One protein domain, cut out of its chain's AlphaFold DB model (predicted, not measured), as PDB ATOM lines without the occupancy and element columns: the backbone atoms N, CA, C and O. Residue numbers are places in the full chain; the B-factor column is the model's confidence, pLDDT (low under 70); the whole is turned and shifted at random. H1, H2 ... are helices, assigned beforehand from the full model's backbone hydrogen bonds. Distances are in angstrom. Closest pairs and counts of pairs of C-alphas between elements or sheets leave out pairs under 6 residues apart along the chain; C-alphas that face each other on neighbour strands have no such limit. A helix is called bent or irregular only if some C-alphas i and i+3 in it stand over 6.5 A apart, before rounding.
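Overview. This is residues 2 to 116 of the 116 residues of an uncharacterized protein of Parcubacteria group bacterium Gr01-1014_3 (UniProt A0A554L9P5). What would one see first? Three long helices, H2, H3 and H5, make a triangular up-and-down bundle, each running against the one before it in the chain; H1 packs along H2 as a fourth long helix, away from H3 and H5, and the short H4 turns off the end of H3. The outline is elongated, with spans of 41 by 22 by 22 A. What is it made of? The printed part has 115 residues with five named helices, H1 to H5 in chain order, and no named strand: the class is all helix. It is compact, with a radius of gyration of the C-alphas of 14.4 A.

Arrangement. What touches the longest helix? H3, residues 55 to 78, touches H5, residues 94 to 115, at a shallow tilt of 26 degrees, opposite ways, closest at the C-alphas of Phe 63 and Thr 105, 5.3 A. With residues 58 to 66 alone it touches residues 41 to 48 of H2, residues 26 to 48, at a steep tilt of 41 degrees, opposite ways, closest at the C-alphas of Ile 58 and Phe 48, 5.6 A; H2 and H3 form a helical hairpin. H4, residues 80 to 86, and H3 touch only at the corner, through residues 76 to 77 of H3, closest at the C-alphas of Trp 77 and Arg 83, 4.8 A. What else touches H2? H5 runs the same way at a steep tilt of 43 degrees and touches it, closest at the C-alphas of Gly 41 and Asp 104, 3.9 A. H1, residues 2 to 20, forms a helical hairpin with H2 at a shallow tilt of 13 degrees, closest at the C-alphas of Ser 5 and Phe 43, 5.1 A. H1 is apart from H3 and H5, and only just apart from H4, closest 8.5 A. How do the backbones run? In H1, H3 and H5 every O i to N i+4 pair is within hydrogen-bond range; in H2 17 of 19 are, and in H4 1 of 3, with 1 of 4 O i to N i+3 pairs. H2 is irregular: C-alphas 28 and 31 are 7.5 A apart.

Along the chain. How long are the helices? H3 spans 34.8 A, H5 31.7 A, H2 31.3 A and H1 26.7 A from first to last C-alpha. Where are the anchors? H1 begins at C-alpha 2 (51.608, 11.263, 28.066), H3 at C-alpha 55 (35.904, 15.752, 27.026), and H5 ends at C-alpha 115 (42.558, 20.645, 32.938).

Size, cuts and confidence. How large is it? The two C-alphas farthest apart, those of Lys 23 and Ser 53, are 43.5 A apart. Is anything cut, long or uncertain? The printed part has no cut and no long link. The mean pLDDT of the printed part is 92.4, and residues 88 to 89 are under 70.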
ATOM      1  N   LEU A   2      51.420  12.705  28.239       94.81
ATOM      2  CA  LEU A   2      51.608  11.263  28.066       94.81
ATOM      3  C   LEU A   2      52.629  10.582  28.996       94.81
ATOM      4  O   LEU A   2      52.308   9.598  29.648       94.81
ATOM      5  N   VAL A   3      53.870  11.077  29.071       96.69
ATOM      6  CA  VAL A   3      54.911  10.422  29.892       96.69
ATOM      7  C   VAL A   3      54.567  10.496  31.382       96.69
ATOM      8  O   VAL A   3      54.756   9.527  32.111       96.69
ATOM      9  N   ILE A   4      54.018  11.632  31.824       96.81
ATOM     10  CA  ILE A   4      53.624  11.848  33.219       96.81
ATOM     11  C   ILE A   4      52.473  10.913  33.593       96.81
ATOM     12  O   ILE A   4      52.553  10.267  34.633       96.81
ATOM     13  N   SER A   5      51.444  10.790  32.745       96.69
ATOM     14  CA  SER A   5      50.321   9.889  33.020       96.69
ATOM     15  C   SER A   5      50.759   8.427  33.082       96.69
ATOM     16  O   SER A   5      50.330   7.714  33.981       96.69
ATOM     17  N   ILE A   6      51.675   7.988  32.211       97.62
ATOM     18  CA  ILE A   6      52.229   6.625  32.267       97.62
ATOM     19  C   ILE A   6      52.981   6.392  33.582       97.62
ATOM     20  O   ILE A   6      52.719   5.406  34.267       97.62
ATOM     21  N   ILE A   7      53.894   7.295  33.962       98.12
ATOM     22  CA  ILE A   7      54.654   7.171  35.219       98.12
ATOM     23  C   ILE A   7      53.702   7.146  36.420       98.12
ATOM     24  O   ILE A   7      53.870   6.321  37.316       98.12
ATOM     25  N   ALA A   8      52.691   8.016  36.426       97.25
ATOM     26  CA  ALA A   8      51.720   8.099  37.504       97.25
ATOM     27  C   ALA A   8      50.859   6.832  37.611       97.25
ATOM     28  O   ALA A   8      50.714   6.305  38.708       97.25
ATOM     29  N   LEU A   9      50.362   6.284  36.496       97.06
ATOM     30  CA  LEU A   9      49.601   5.026  36.487       97.06
ATOM     31  C   LEU A   9      50.436   3.849  36.992       97.06
ATOM     32  O   LEU A   9      49.971   3.060  37.814       97.06
ATOM     33  N   VAL A  10      51.693   3.759  36.552       96.56
ATOM     34  CA  VAL A  10      52.635   2.743  37.037       96.56
ATOM     35  C   VAL A  10      52.856   2.894  38.544       96.56
ATOM     36  O   VAL A  10      52.827   1.900  39.271       96.56
ATOM     37  N   ALA A  11      53.028   4.124  39.034       96.88
ATOM     38  CA  ALA A  11      53.176   4.392  40.460       96.88
ATOM     39  C   ALA A  11      51.920   4.001  41.256       96.88
ATOM     40  O   ALA A  11      52.051   3.302  42.258       96.88
ATOM     41  N   VAL A  12      50.720   4.381  40.798       96.06
ATOM     42  CA  VAL A  12      49.437   4.009  41.427       96.06
ATOM     43  C   VAL A  12      49.322   2.491  41.538       96.06
ATOM     44  O   VAL A  12      49.093   1.980  42.634       96.06
ATOM     45  N   TYR A  13      49.579   1.766  40.446       92.69
ATOM     46  CA  TYR A  13      49.531   0.303  40.437       92.69
ATOM     47  C   TYR A  13      50.504  -0.318  41.445       92.69
ATOM     48  O   TYR A  13      50.109  -1.153  42.257       92.69
ATOM     49  N   PHE A  14      51.778   0.091  41.438       92.44
ATOM     50  CA  PHE A  14      52.771  -0.491  42.346       92.44
ATOM     51  C   PHE A  14      52.533  -0.120  43.811       92.44
ATOM     52  O   PHE A  14      52.791  -0.948  44.686       92.44
ATOM     53  N   ILE A  15      52.018   1.078  44.096       92.00
ATOM     54  CA  ILE A  15      51.628   1.487  45.450       92.00
ATOM     55  C   ILE A  15      50.455   0.629  45.935       92.00
ATOM     56  O   ILE A  15      50.556   0.024  47.004       92.00
ATOM     57  N   ALA A  16      49.391   0.508  45.135       89.81
ATOM     58  CA  ALA A  16      48.235  -0.327  45.460       89.81
ATOM     59  C   ALA A  16      48.641  -1.796  45.651       89.81
ATOM     60  O   ALA A  16      48.258  -2.426  46.636       89.81
ATOM     61  N   TYR A  17      49.509  -2.326  44.783       87.19
ATOM     62  CA  TYR A  17      50.037  -3.685  44.898       87.19
ATOM     63  C   TYR A  17      50.889  -3.898  46.159       87.19
ATOM     64  O   TYR A  17      50.780  -4.934  46.828       87.19
ATOM     65  N   ALA A  18      51.748  -2.932  46.499       88.38
ATOM     66  CA  ALA A  18      52.589  -2.992  47.690       88.38
ATOM     67  C   ALA A  18      51.735  -2.989  48.964       88.38
ATOM     68  O   ALA A  18      51.941  -3.842  49.829       88.38
ATOM     69  N   ILE A  19      50.735  -2.103  49.042       85.81
ATOM     70  CA  ILE A  19      49.755  -2.050  50.140       85.81
ATOM     71  C   ILE A  19      48.959  -3.360  50.199       85.81
ATOM     72  O   ILE A  19      48.886  -3.984  51.260       85.81
ATOM     73  N   GLY A  20      48.477  -3.834  49.047       81.94
ATOM     74  CA  GLY A  20      47.807  -5.121  48.832       81.94
ATOM     75  C   GLY A  20      48.598  -6.347  49.291       81.94
ATOM     76  O   GLY A  20      48.024  -7.389  49.598       81.94
ATOM     77  N   SER A  21      49.922  -6.229  49.372       81.81
ATOM     78  CA  SER A  21      50.821  -7.300  49.805       81.81
ATOM     79  C   SER A  21      51.217  -7.228  51.281       81.81
ATOM     80  O   SER A  21      51.930  -8.116  51.757       81.81
ATOM     81  N   THR A  22      50.790  -6.197  52.010       82.38
ATOM     82  CA  THR A  22      51.044  -6.083  53.452       82.38
ATOM     83  C   THR A  22      50.171  -7.046  54.264       82.38
ATOM     84  O   THR A  22      49.221  -7.635  53.760       82.38
ATOM     85  N   LYS A  23      50.488  -7.213  55.556       78.94
ATOM     86  CA  LYS A  23      49.645  -7.960  56.509       78.94
ATOM     87  C   LYS A  23      48.529  -7.103  57.124       78.94
ATOM     88  O   LYS A  23      47.915  -7.530  58.102       78.94
ATOM     89  N   TYR A  24      48.325  -5.875  56.641       81.81
ATOM     90  CA  TYR A  24      47.289  -5.013  57.195       81.81
ATOM     91  C   TYR A  24      45.902  -5.582  56.871       81.81
ATOM     92  O   TYR A  24      45.711  -6.116  55.784       81.81
ATOM     93  N   PRO A  25      44.929  -5.491  57.792       83.38
ATOM     94  CA  PRO A  25      43.554  -5.867  57.488       83.38
ATOM     95  C   PRO A  25      43.024  -5.037  56.315       83.38
ATOM     96  O   PRO A  25      43.146  -3.811  56.348       83.38
ATOM     97  N   TYR A  26      42.411  -5.698  55.329       82.69
ATOM     98  CA  TYR A  26      41.832  -5.071  54.133       82.69
ATOM     99  C   TYR A  26      40.959  -3.857  54.476       82.69
ATOM    100  O   TYR A  26      41.151  -2.778  53.937       82.69
ATOM    101  N   GLU A  27      40.093  -4.001  55.478       85.31
ATOM    102  CA  GLU A  27      39.175  -2.963  55.965       85.31
ATOM    103  C   GLU A  27      39.874  -1.641  56.333       85.31
ATOM    104  O   GLU A  27      39.302  -0.568  56.177       85.31
ATOM    105  N   LYS A  28      41.126  -1.690  56.811       86.94
ATOM    106  CA  LYS A  28      41.881  -0.489  57.218       86.94
ATOM    107  C   LYS A  28      42.540   0.237  56.051       86.94
ATOM    108  O   LYS A  28      42.888   1.409  56.180       86.94
ATOM    109  N   VAL A  29      42.760  -0.476  54.953       89.50
ATOM    110  CA  VAL A  29      43.411   0.032  53.741       89.50
ATOM    111  C   VAL A  29      42.434   0.145  52.572       89.50
ATOM    112  O   VAL A  29      42.832   0.592  51.507       89.50
ATOM    113  N   TYR A  30      41.164  -0.207  52.770       89.12
ATOM    114  CA  TYR A  30      40.124  -0.197  51.745       89.12
ATOM    115  C   TYR A  30      39.994   1.167  51.051       89.12
ATOM    116  O   TYR A  30      40.091   1.252  49.832       89.12
ATOM    117  N   TRP A  31      39.952   2.249  51.834       91.31
ATOM    118  CA  TRP A  31      39.900   3.619  51.313       91.31
ATOM    119  C   TRP A  31      41.093   3.989  50.408       91.31
ATOM    120  O   TRP A  31      40.977   4.882  49.573       91.31
ATOM    121  N   LEU A  32      42.253   3.330  50.559       92.25
ATOM    122  CA  LEU A  32      43.407   3.544  49.676       92.25
ATOM    123  C   LEU A  32      43.192   2.898  48.309       92.25
ATOM    124  O   LEU A  32      43.684   3.437  47.324       92.25
ATOM    125  N   PHE A  33      42.482   1.769  48.246       91.44
ATOM    126  CA  PHE A  33      42.101   1.148  46.977       91.44
ATOM    127  C   PHE A  33      41.060   2.010  46.258       91.44
ATOM    128  O   PHE A  33      41.271   2.352  45.100       91.44
ATOM    129  N   GLU A  34      40.048   2.507  46.974       94.19
ATOM    130  CA  GLU A  34      39.082   3.473  46.424       94.19
ATOM    131  C   GLU A  34      39.782   4.746  45.904       94.19
ATOM    132  O   GLU A  34      39.544   5.217  44.788       94.19
ATOM    133  N   ALA A  35      40.722   5.295  46.682       95.94
ATOM    134  CA  ALA A  35      41.519   6.441  46.252       95.94
ATOM    135  C   ALA A  35      42.404   6.115  45.036       95.94
ATOM    136  O   ALA A  35      42.636   6.989  44.195       95.94
ATOM    137  N   ALA A  36      42.899   4.878  44.927       96.00
ATOM    138  CA  ALA A  36      43.678   4.424  43.783       96.00
ATOM    139  C   ALA A  36      42.829   4.371  42.509       96.00
ATOM    140  O   ALA A  36      43.314   4.862  41.495       96.00
ATOM    141  N   HIS A  37      41.580   3.895  42.562       97.62
ATOM    142  CA  HIS A  37      40.645   3.923  41.426       97.62
ATOM    143  C   HIS A  37      40.385   5.349  40.941       97.62
ATOM    144  O   HIS A  37      40.672   5.700  39.797       97.62
ATOM    145  N   PHE A  38      40.001   6.247  41.852       98.44
ATOM    146  CA  PHE A  38      39.831   7.661  41.505       98.44
ATOM    147  C   PHE A  38      41.086   8.262  40.846       98.44
ATOM    148  O   PHE A  38      41.019   8.928  39.809       98.44
ATOM    149  N   THR A  39      42.256   8.004  41.433       98.06
ATOM    150  CA  THR A  39      43.532   8.537  40.939       98.06
ATOM    151  C   THR A  39      43.928   7.911  39.598       98.06
ATOM    152  O   THR A  39      44.434   8.608  38.715       98.06
ATOM    153  N   ALA A  40      43.681   6.614  39.412       98.19
ATOM    154  CA  ALA A  40      43.901   5.911  38.157       98.19
ATOM    155  C   ALA A  40      43.008   6.494  37.061       98.19
ATOM    156  O   ALA A  40      43.527   6.897  36.024       98.19
ATOM    157  N   GLY A  41      41.709   6.655  37.322       98.44
ATOM    158  CA  GLY A  41      40.760   7.314  36.427       98.44
ATOM    159  C   GLY A  41      41.221   8.694  35.955       98.44
ATOM    160  O   GLY A  41      41.232   8.984  34.756       98.44
ATOM    161  N   PHE A  42      41.707   9.525  36.882       98.62
ATOM    162  CA  PHE A  42      42.270  10.842  36.568       98.62
ATOM    163  C   PHE A  42      43.468  10.756  35.608       98.62
ATOM    164  O   PHE A  42      43.536  11.485  34.614       98.62
ATOM    165  N   PHE A  43      44.425   9.859  35.868       98.50
ATOM    166  CA  PHE A  43      45.609   9.720  35.015       98.50
ATOM    167  C   PHE A  43      45.339   8.975  33.702       98.50
ATOM    168  O   PHE A  43      45.999   9.267  32.703       98.50
ATOM    169  N   VAL A  44      44.350   8.080  33.653       98.50
ATOM    170  CA  VAL A  44      43.852   7.480  32.406       98.50
ATOM    171  C   VAL A  44      43.228   8.560  31.522       98.50
ATOM    172  O   VAL A  44      43.567   8.649  30.342       98.50
ATOM    173  N   ALA A  45      42.409   9.454  32.079       98.56
ATOM    174  CA  ALA A  45      41.875  10.589  31.327       98.56
ATOM    175  C   ALA A  45      42.988  11.532  30.836       98.56
ATOM    176  O   ALA A  45      42.991  11.934  29.671       98.56
ATOM    177  N   MET A  46      44.001  11.801  31.670       98.44
ATOM    178  CA  MET A  46      45.203  12.546  31.267       98.44
ATOM    179  C   MET A  46      45.990  11.861  30.145       98.44
ATOM    180  O   MET A  46      46.620  12.529  29.322       98.44
ATOM    181  N   PHE A  47      46.008  10.529  30.106       98.50
ATOM    182  CA  PHE A  47      46.597   9.775  29.006       98.50
ATOM    183  C   PHE A  47      45.768   9.952  27.729       98.50
ATOM    184  O   PHE A  47      46.320  10.332  26.694       98.50
ATOM    185  N   PHE A  48      44.452   9.761  27.811       98.50
ATOM    186  CA  PHE A  48      43.548   9.860  26.666       98.50
ATOM    187  C   PHE A  48      43.411  11.273  26.092       98.50
ATOM    188  O   PHE A  48      43.210  11.405  24.886       98.50
ATOM    189  N   SER A  49      43.638  12.323  26.882       98.06
ATOM    190  CA  SER A  49      43.667  13.705  26.378       98.06
ATOM    191  C   SER A  49      44.804  13.997  25.392       98.06
ATOM    192  O   SER A  49      44.785  15.021  24.717       98.06
ATOM    193  N   ASN A  50      45.798  13.106  25.269       97.69
ATOM    194  CA  ASN A  50      46.824  13.219  24.225       97.69
ATOM    195  C   ASN A  50      46.333  12.681  22.862       97.69
ATOM    196  O   ASN A  50      47.046  12.840  21.872       97.69
ATOM    197  N   PHE A  51      45.162  12.035  22.808       98.00
ATOM    198  CA  PHE A  51      44.618  11.377  21.610       98.00
ATOM    199  C   PHE A  51      43.220  11.869  21.222       98.00
ATOM    200  O   PHE A  51      42.879  11.839  20.042       98.00
ATOM    201  N   PHE A  52      42.428  12.332  22.191       97.81
ATOM    202  CA  PHE A  52      41.086  12.868  21.979       97.81
ATOM    203  C   PHE A  52      41.027  14.342  22.378       97.81
ATOM    204  O   PHE A  52      41.652  14.746  23.358       97.81
ATOM    205  N   SER A  53      40.259  15.137  21.633       95.31
ATOM    206  CA  SER A  53      40.051  16.566  21.909       95.31
ATOM    207  C   SER A  53      38.760  16.850  22.675       95.31
ATOM    208  O   SER A  53      38.650  17.880  23.329       95.31
ATOM    209  N   GLU A  54      37.772  15.957  22.592       97.94
ATOM    210  CA  GLU A  54      36.461  16.159  23.202       97.94
ATOM    211  C   GLU A  54      36.408  15.532  24.611       97.94
ATOM    212  O   GLU A  54      36.631  14.324  24.746       97.94
ATOM    213  N   PRO A  55      36.016  16.282  25.663       98.00
ATOM    214  CA  PRO A  55      35.904  15.752  27.026       98.00
ATOM    215  C   PRO A  55      35.059  14.475  27.134       98.00
ATOM    216  O   PRO A  55      35.414  13.542  27.852       98.00
ATOM    217  N   ARG A  56      33.965  14.391  26.362       97.94
ATOM    218  CA  ARG A  56      33.085  13.210  26.337       97.94
ATOM    219  C   ARG A  56      33.793  11.945  25.843       97.94
ATOM    220  O   ARG A  56      33.503  10.865  26.343       97.94
ATOM    221  N   GLU A  57      34.712  12.069  24.886       98.44
ATOM    222  CA  GLU A  57      35.465  10.934  24.334       98.44
ATOM    223  C   GLU A  57      36.498  10.439  25.347       98.44
ATOM    224  O   GLU A  57      36.646   9.236  25.544       98.44
ATOM    225  N   ILE A  58      37.140  11.366  26.061       98.56
ATOM    226  CA  ILE A  58      38.108  11.063  27.121       98.56
ATOM    227  C   ILE A  58      37.431  10.336  28.285       98.56
ATOM    228  O   ILE A  58      37.934   9.308  28.744       98.56
ATOM    229  N   VAL A  59      36.277  10.828  28.747       98.38
ATOM    230  CA  VAL A  59      35.504  10.178  29.818       98.38
ATOM    231  C   VAL A  59      34.993   8.809  29.365       98.38
ATOM    232  O   VAL A  59      35.130   7.841  30.108       98.38
ATOM    233  N   ALA A  60      34.477   8.688  28.137       98.56
ATOM    234  CA  ALA A  60      34.023   7.406  27.598       98.56
ATOM    235  C   ALA A  60      35.165   6.382  27.487       98.56
ATOM    236  O   ALA A  60      34.987   5.221  27.855       98.56
ATOM    237  N   ALA A  61      36.350   6.803  27.033       98.50
ATOM    238  CA  ALA A  61      37.534   5.949  26.970       98.50
ATOM    239  C   ALA A  61      38.020   5.540  28.371       98.50
ATOM    240  O   ALA A  61      38.396   4.387  28.581       98.50
ATOM    241  N   THR A  62      37.954   6.455  29.343       98.62
ATOM    242  CA  THR A  62      38.294   6.180  30.749       98.62
ATOM    243  C   THR A  62      37.345   5.146  31.352       98.62
ATOM    244  O   THR A  62      37.809   4.142  31.884       98.62
ATOM    245  N   PHE A  63      36.030   5.323  31.178       98.56
ATOM    246  CA  PHE A  63      35.019   4.345  31.593       98.56
ATOM    247  C   PHE A  63      35.242   2.979  30.932       98.56
ATOM    248  O   PHE A  63      35.167   1.952  31.598       98.56
ATOM    249  N   ALA A  64      35.545   2.948  29.630       98.44
ATOM    250  CA  ALA A  64      35.793   1.697  28.917       98.44
ATOM    251  C   ALA A  64      37.012   0.944  29.474       98.44
ATOM    252  O   ALA A  64      36.955  -0.276  29.618       98.44
ATOM    253  N   ILE A  65      38.094   1.651  29.814       98.12
ATOM    254  CA  ILE A  65      39.266   1.043  30.459       98.12
ATOM    255  C   ILE A  65      38.944   0.558  31.874       98.12
ATOM    256  O   ILE A  65      39.314  -0.571  32.191       98.12
ATOM    257  N   GLY A  66      38.223   1.343  32.681       97.50
ATOM    258  CA  GLY A  66      37.764   0.910  34.007       97.50
ATOM    259  C   GLY A  66      36.898  -0.350  33.926       97.50
ATOM    260  O   GLY A  66      37.152  -1.338  34.602       97.50
ATOM    261  N   LEU A  67      35.955  -0.406  32.982       97.94
ATOM    262  CA  LEU A  67      35.117  -1.590  32.776       97.94
ATOM    263  C   LEU A  67      35.937  -2.828  32.373       97.94
ATOM    264  O   LEU A  67      35.660  -3.933  32.836       97.94
ATOM    265  N   LEU A  68      36.941  -2.665  31.505       97.75
ATOM    266  CA  LEU A  68      37.842  -3.761  31.138       97.75
ATOM    267  C   LEU A  68      38.682  -4.236  32.328       97.75
ATOM    268  O   LEU A  68      38.946  -5.437  32.433       97.75
ATOM    269  N   TRP A  69      39.081  -3.318  33.208       95.88
ATOM    270  CA  TRP A  69      39.771  -3.638  34.452       95.88
ATOM    271  C   TRP A  69      38.884  -4.476  35.377       95.88
ATOM    272  O   TRP A  69      39.276  -5.586  35.728       95.88
ATOM    273  N   GLU A  70      37.653  -4.044  35.647       94.62
ATOM    274  CA  GLU A  70      36.691  -4.788  36.475       94.62
ATOM    275  C   GLU A  70      36.390  -6.191  35.928       94.62
ATOM    276  O   GLU A  70      36.337  -7.181  36.663       94.62
ATOM    277  N   ILE A  71      36.249  -6.321  34.604       94.25
ATOM    278  CA  ILE A  71      36.093  -7.631  33.957       94.25
ATOM    279  C   ILE A  71      37.330  -8.500  34.204       94.25
ATOM    280  O   ILE A  71      37.200  -9.689  34.508       94.25
ATOM    281  N   TRP A  72      38.531  -7.934  34.068       93.06
ATOM    282  CA  TRP A  72      39.769  -8.657  34.340       93.06
ATOM    283  C   TRP A  72      39.862  -9.088  35.804       93.06
ATOM    284  O   TRP A  72      40.227 -10.237  36.066       93.06
ATOM    285  N   GLU A  73      39.482  -8.227  36.747       90.44
ATOM    286  CA  GLU A  73      39.477  -8.555  38.169       90.44
ATOM    287  C   GLU A  73      38.512  -9.697  38.477       90.44
ATOM    288  O   GLU A  73      38.890 -10.686  39.115       90.44
ATOM    289  N   TRP A  74      37.298  -9.635  37.929       90.81
ATOM    290  CA  TRP A  74      36.317 -10.709  38.047       90.81
ATOM    291  C   TRP A  74      36.843 -12.034  37.478       90.81
ATOM    292  O   TRP A  74      36.704 -13.087  38.112       90.81
ATOM    293  N   ILE A  75      37.499 -12.012  36.312       91.12
ATOM    294  CA  ILE A  75      38.139 -13.204  35.730       91.12
ATOM    295  C   ILE A  75      39.238 -13.723  36.664       91.12
ATOM    296  O   ILE A  75      39.265 -14.912  36.997       91.12
ATOM    297  N   ALA A  76      40.140 -12.853  37.114       89.75
ATOM    298  CA  ALA A  76      41.265 -13.221  37.965       89.75
ATOM    299  C   ALA A  76      40.805 -13.754  39.331       89.75
ATOM    300  O   ALA A  76      41.422 -14.676  39.871       89.75
ATOM    301  N   TRP A  77      39.680 -13.267  39.855       88.56
ATOM    302  CA  TRP A  77      39.038 -13.830  41.032       88.56
ATOM    303  C   TRP A  77      38.484 -15.225  40.762       88.56
ATOM    304  O   TRP A  77      38.696 -16.130  41.565       88.56
ATOM    305  N   ASN A  78      37.815 -15.467  39.639       88.75
ATOM    306  CA  ASN A  78      37.225 -16.779  39.348       88.75
ATOM    307  C   ASN A  78      38.247 -17.850  38.928       88.75
ATOM    308  O   ASN A  78      37.941 -19.040  38.985       88.75
ATOM    309  N   VAL A  79      39.482 -17.469  38.590       91.38
ATOM    310  CA  VAL A  79      40.568 -18.398  38.243       91.38
ATOM    311  C   VAL A  79      41.490 -18.631  39.456       91.38
ATOM    312  O   VAL A  79      42.269 -17.746  39.815       91.38
ATOM    313  N   PRO A  80      41.505 -19.828  40.086       85.94
ATOM    314  CA  PRO A  80      42.221 -20.055  41.351       85.94
ATOM    315  C   PRO A  80      43.730 -19.765  41.319       85.94
ATOM    316  O   PRO A  80      44.308 -19.358  42.330       85.94
ATOM    317  N   SER A  81      44.382 -19.984  40.173       87.94
ATOM    318  CA  SER A  81      45.813 -19.714  39.983       87.94
ATOM    319  C   SER A  81      46.135 -18.219  39.912       87.94
ATOM    320  O   SER A  81      47.241 -17.825  40.289       87.94
ATOM    321  N   LEU A  82      45.183 -17.398  39.458       84.25
ATOM    322  CA  LEU A  82      45.289 -15.941  39.402       84.25
ATOM    323  C   LEU A  82      44.871 -15.317  40.730       84.25
ATOM    324  O   LEU A  82      45.612 -14.483  41.247       84.25
ATOM    325  N   ARG A  83      43.786 -15.808  41.346       83.50
ATOM    326  CA  ARG A  83      43.290 -15.325  42.642       83.50
ATOM    327  C   ARG A  83      44.406 -15.239  43.675       83.50
ATOM    328  O   ARG A  83      44.626 -14.187  44.249       83.50
ATOM    329  N   LYS A  84      45.184 -16.313  43.846       75.06
ATOM    330  CA  LYS A  84      46.281 -16.368  44.833       75.06
ATOM    331  C   LYS A  84      47.449 -15.417  44.541       75.06
ATOM    332  O   LYS A  84      48.230 -15.129  45.445       75.06
ATOM    333  N   LYS A  85      47.626 -14.994  43.287       76.50
ATOM    334  CA  LYS A  85      48.732 -14.123  42.858       76.50
ATOM    335  C   LYS A  85      48.350 -12.647  42.895       76.50
ATOM    336  O   LYS A  85      49.195 -11.826  43.246       76.50
ATOM    337  N   VAL A  86      47.110 -12.348  42.520       73.00
ATOM    338  CA  VAL A  86      46.585 -10.990  42.344       73.00
ATOM    339  C   VAL A  86      45.863 -10.515  43.603       73.00
ATOM    340  O   VAL A  86      46.172  -9.447  44.118       73.00
ATOM    341  N   PHE A  87      44.980 -11.344  44.161       72.19
ATOM    342  CA  PHE A  87      44.114 -10.976  45.278       72.19
ATOM    343  C   PHE A  87      44.591 -11.639  46.566       72.19
ATOM    344  O   PHE A  87      44.249 -12.779  46.888       72.19
ATOM    345  N   LYS A  88      45.418 -10.908  47.314       67.62
ATOM    346  CA  LYS A  88      45.830 -11.302  48.670       67.62
ATOM    347  C   LYS A  88      44.851 -10.822  49.743       67.62
ATOM    348  O   LYS A  88      44.936 -11.295  50.875       67.62
ATOM    349  N   MET A  89      43.946  -9.906  49.400       65.62
ATOM    350  CA  MET A  89      43.030  -9.254  50.327       65.62
ATOM    351  C   MET A  89      41.662  -9.025  49.676       65.62
ATOM    352  O   MET A  89      41.603  -8.720  48.490       65.62
ATOM    353  N   GLY A  90      40.596  -9.158  50.469       71.56
ATOM    354  CA  GLY A  90      39.229  -8.815  50.068       71.56
ATOM    355  C   GLY A  90      38.514  -9.865  49.212       71.56
ATOM    356  O   GLY A  90      39.118 -10.782  48.655       71.56
ATOM    357  N   THR A  91      37.192  -9.743  49.154       78.31
ATOM    358  CA  THR A  91      36.324 -10.461  48.217       78.31
ATOM    359  C   THR A  91      35.808  -9.468  47.197       78.31
ATOM    360  O   THR A  91      35.302  -8.432  47.608       78.31
ATOM    361  N   ILE A  92      35.859  -9.803  45.909       84.44
ATOM    362  CA  ILE A  92      35.211  -8.977  44.888       84.44
ATOM    363  C   ILE A  92      33.699  -9.126  45.032       84.44
ATOM    364  O   ILE A  92      33.164 -10.237  44.912       84.44
ATOM    365  N   THR A  93      33.017  -8.016  45.301       89.25
ATOM    366  CA  THR A  93      31.557  -7.946  45.344       89.25
ATOM    367  C   THR A  93      31.037  -7.027  44.242       89.25
ATOM    368  O   THR A  93      31.735  -6.132  43.782       89.25
ATOM    369  N   LEU A  94      29.796  -7.249  43.796       90.44
ATOM    370  CA  LEU A  94      29.179  -6.386  42.783       90.44
ATOM    371  C   LEU A  94      29.092  -4.910  43.232       90.44
ATOM    372  O   LEU A  94      29.362  -4.047  42.399       90.44
ATOM    373  N   PRO A  95      28.731  -4.587  44.494       93.38
ATOM    374  CA  PRO A  95      28.791  -3.212  44.984       93.38
ATOM    375  C   PRO A  95      30.179  -2.572  44.869       93.38
ATOM    376  O   PRO A  95      30.246  -1.427  44.432       93.38
ATOM    377  N   ASP A  96      31.248  -3.307  45.198       91.44
ATOM    378  CA  ASP A  96      32.623  -2.791  45.122       91.44
ATOM    379  C   ASP A  96      32.998  -2.492  43.665       91.44
ATOM    380  O   ASP A  96      33.297  -1.351  43.342       91.44
ATOM    381  N   THR A  97      32.789  -3.446  42.751       94.12
ATOM    382  CA  THR A  97      33.024  -3.246  41.307       94.12
ATOM    383  C   THR A  97      32.263  -2.046  40.733       94.12
ATOM    384  O   THR A  97      32.766  -1.318  39.877       94.12
ATOM    385  N   ILE A  98      31.019  -1.813  41.175       96.06
ATOM    386  CA  ILE A  98      30.251  -0.639  40.735       96.06
ATOM    387  C   ILE A  98      30.884   0.647  41.271       96.06
ATOM    388  O   ILE A  98      30.967   1.631  40.536       96.06
ATOM    389  N   LEU A  99      31.296   0.657  42.537       96.56
ATOM    390  CA  LEU A  99      31.930   1.812  43.158       96.56
ATOM    391  C   LEU A  99      33.279   2.129  42.506       96.56
ATOM    392  O   LEU A  99      33.511   3.285  42.164       96.56
ATOM    393  N   ASP A 100      34.105   1.120  42.256       96.19
ATOM    394  CA  ASP A 100      35.404   1.245  41.593       96.19
ATOM    395  C   ASP A 100      35.253   1.851  40.192       96.19
ATOM    396  O   ASP A 100      35.882   2.863  39.871       96.19
ATOM    397  N   LEU A 101      34.287   1.362  39.405       97.81
ATOM    398  CA  LEU A 101      33.974   1.928  38.091       97.81
ATOM    399  C   LEU A 101      33.462   3.379  38.169       97.81
ATOM    400  O   LEU A 101      33.776   4.210  37.305       97.81
ATOM    401  N   VAL A 102      32.667   3.708  39.194       98.38
ATOM    402  CA  VAL A 102      32.215   5.084  39.452       98.38
ATOM    403  C   VAL A 102      33.400   5.979  39.802       98.38
ATOM    404  O   VAL A 102      33.476   7.092  39.283       98.38
ATOM    405  N   LEU A 103      34.329   5.512  40.635       98.50
ATOM    406  CA  LEU A 103      35.513   6.260  41.052       98.50
ATOM    407  C   LEU A 103      36.474   6.491  39.883       98.50
ATOM    408  O   LEU A 103      36.886   7.635  39.676       98.50
ATOM    409  N   ASP A 104      36.748   5.470  39.069       98.25
ATOM    410  CA  ASP A 104      37.538   5.589  37.835       98.25
ATOM    411  C   ASP A 104      36.944   6.661  36.908       98.25
ATOM    412  O   ASP A 104      37.620   7.581  36.433       98.25
ATOM    413  N   THR A 105      35.633   6.588  36.682       98.50
ATOM    414  CA  THR A 105      34.929   7.538  35.811       98.50
ATOM    415  C   THR A 105      34.935   8.942  36.403       98.50
ATOM    416  O   THR A 105      35.160   9.919  35.687       98.50
ATOM    417  N   PHE A 106      34.721   9.063  37.714       98.62
ATOM    418  CA  PHE A 106      34.701  10.342  38.412       98.62
ATOM    419  C   PHE A 106      36.072  11.023  38.386       98.62
ATOM    420  O   PHE A 106      36.145  12.221  38.116       98.62
ATOM    421  N   GLY A 107      37.161  10.270  38.562       98.38
ATOM    422  CA  GLY A 107      38.523  10.771  38.372       98.38
ATOM    423  C   GLY A 107      38.735  11.344  36.972       98.38
ATOM    424  O   GLY A 107      39.271  12.446  36.821       98.38
ATOM    425  N   GLY A 108      38.238  10.644  35.948       98.44
ATOM    426  CA  GLY A 108      38.286  11.125  34.570       98.44
ATOM    427  C   GLY A 108      37.479  12.406  34.343       98.44
ATOM    428  O   GLY A 108      37.982  13.351  33.735       98.44
ATOM    429  N   VAL A 109      36.263  12.489  34.891       98.50
ATOM    430  CA  VAL A 109      35.438  13.710  34.843       98.50
ATOM    431  C   VAL A 109      36.166  14.880  35.504       98.50
ATOM    432  O   VAL A 109      36.277  15.946  34.901       98.50
ATOM    433  N   VAL A 110      36.720  14.682  36.703       98.44
ATOM    434  CA  VAL A 110      37.471  15.718  37.429       98.44
ATOM    435  C   VAL A 110      38.664  16.215  36.613       98.44
ATOM    436  O   VAL A 110      38.861  17.425  36.517       98.44
ATOM    437  N   PHE A 111      39.421  15.319  35.972       98.25
ATOM    438  CA  PHE A 111      40.491  15.717  35.055       98.25
ATOM    439  C   PHE A 111      39.963  16.643  33.952       98.25
ATOM    440  O   PHE A 111      40.497  17.736  33.764       98.25
ATOM    441  N   THR A 112      38.891  16.238  33.261       97.62
ATOM    442  CA  THR A 112      38.339  17.023  32.147       97.62
ATOM    443  C   THR A 112      37.747  18.366  32.565       97.62
ATOM    444  O   THR A 112      37.741  19.277  31.757       97.62
ATOM    445  N   LEU A 113      37.268  18.514  33.805       97.50
ATOM    446  CA  LEU A 113      36.718  19.781  34.301       97.50
ATOM    447  C   LEU A 113      37.792  20.777  34.752       97.50
ATOM    448  O   LEU A 113      37.540  21.978  34.771       97.50
ATOM    449  N   ILE A 114      38.952  20.284  35.195       95.88
ATOM    450  CA  ILE A 114      40.012  21.124  35.772       95.88
ATOM    451  C   ILE A 114      41.076  21.481  34.730       95.88
ATOM    452  O   ILE A 114      41.679  22.551  34.821       95.88
ATOM    453  N   LEU A 115      41.359  20.579  33.783       90.88
ATOM    454  CA  LEU A 115      42.558  20.645  32.938       90.88
ATOM    455  C   LEU A 115      42.284  20.688  31.427       90.88
ATOM    456  O   LEU A 115      43.253  20.750  30.667       90.88
ATOM    457  N   LEU A 116      41.018  20.669  30.996       85.69
ATOM    458  CA  LEU A 116      40.590  20.859  29.603       85.69
ATOM    459  C   LEU A 116      39.546  21.973  29.513       85.69
ATOM    460  O   LEU A 116      39.581  22.695  28.493       85.69
TER     461      LEU A 116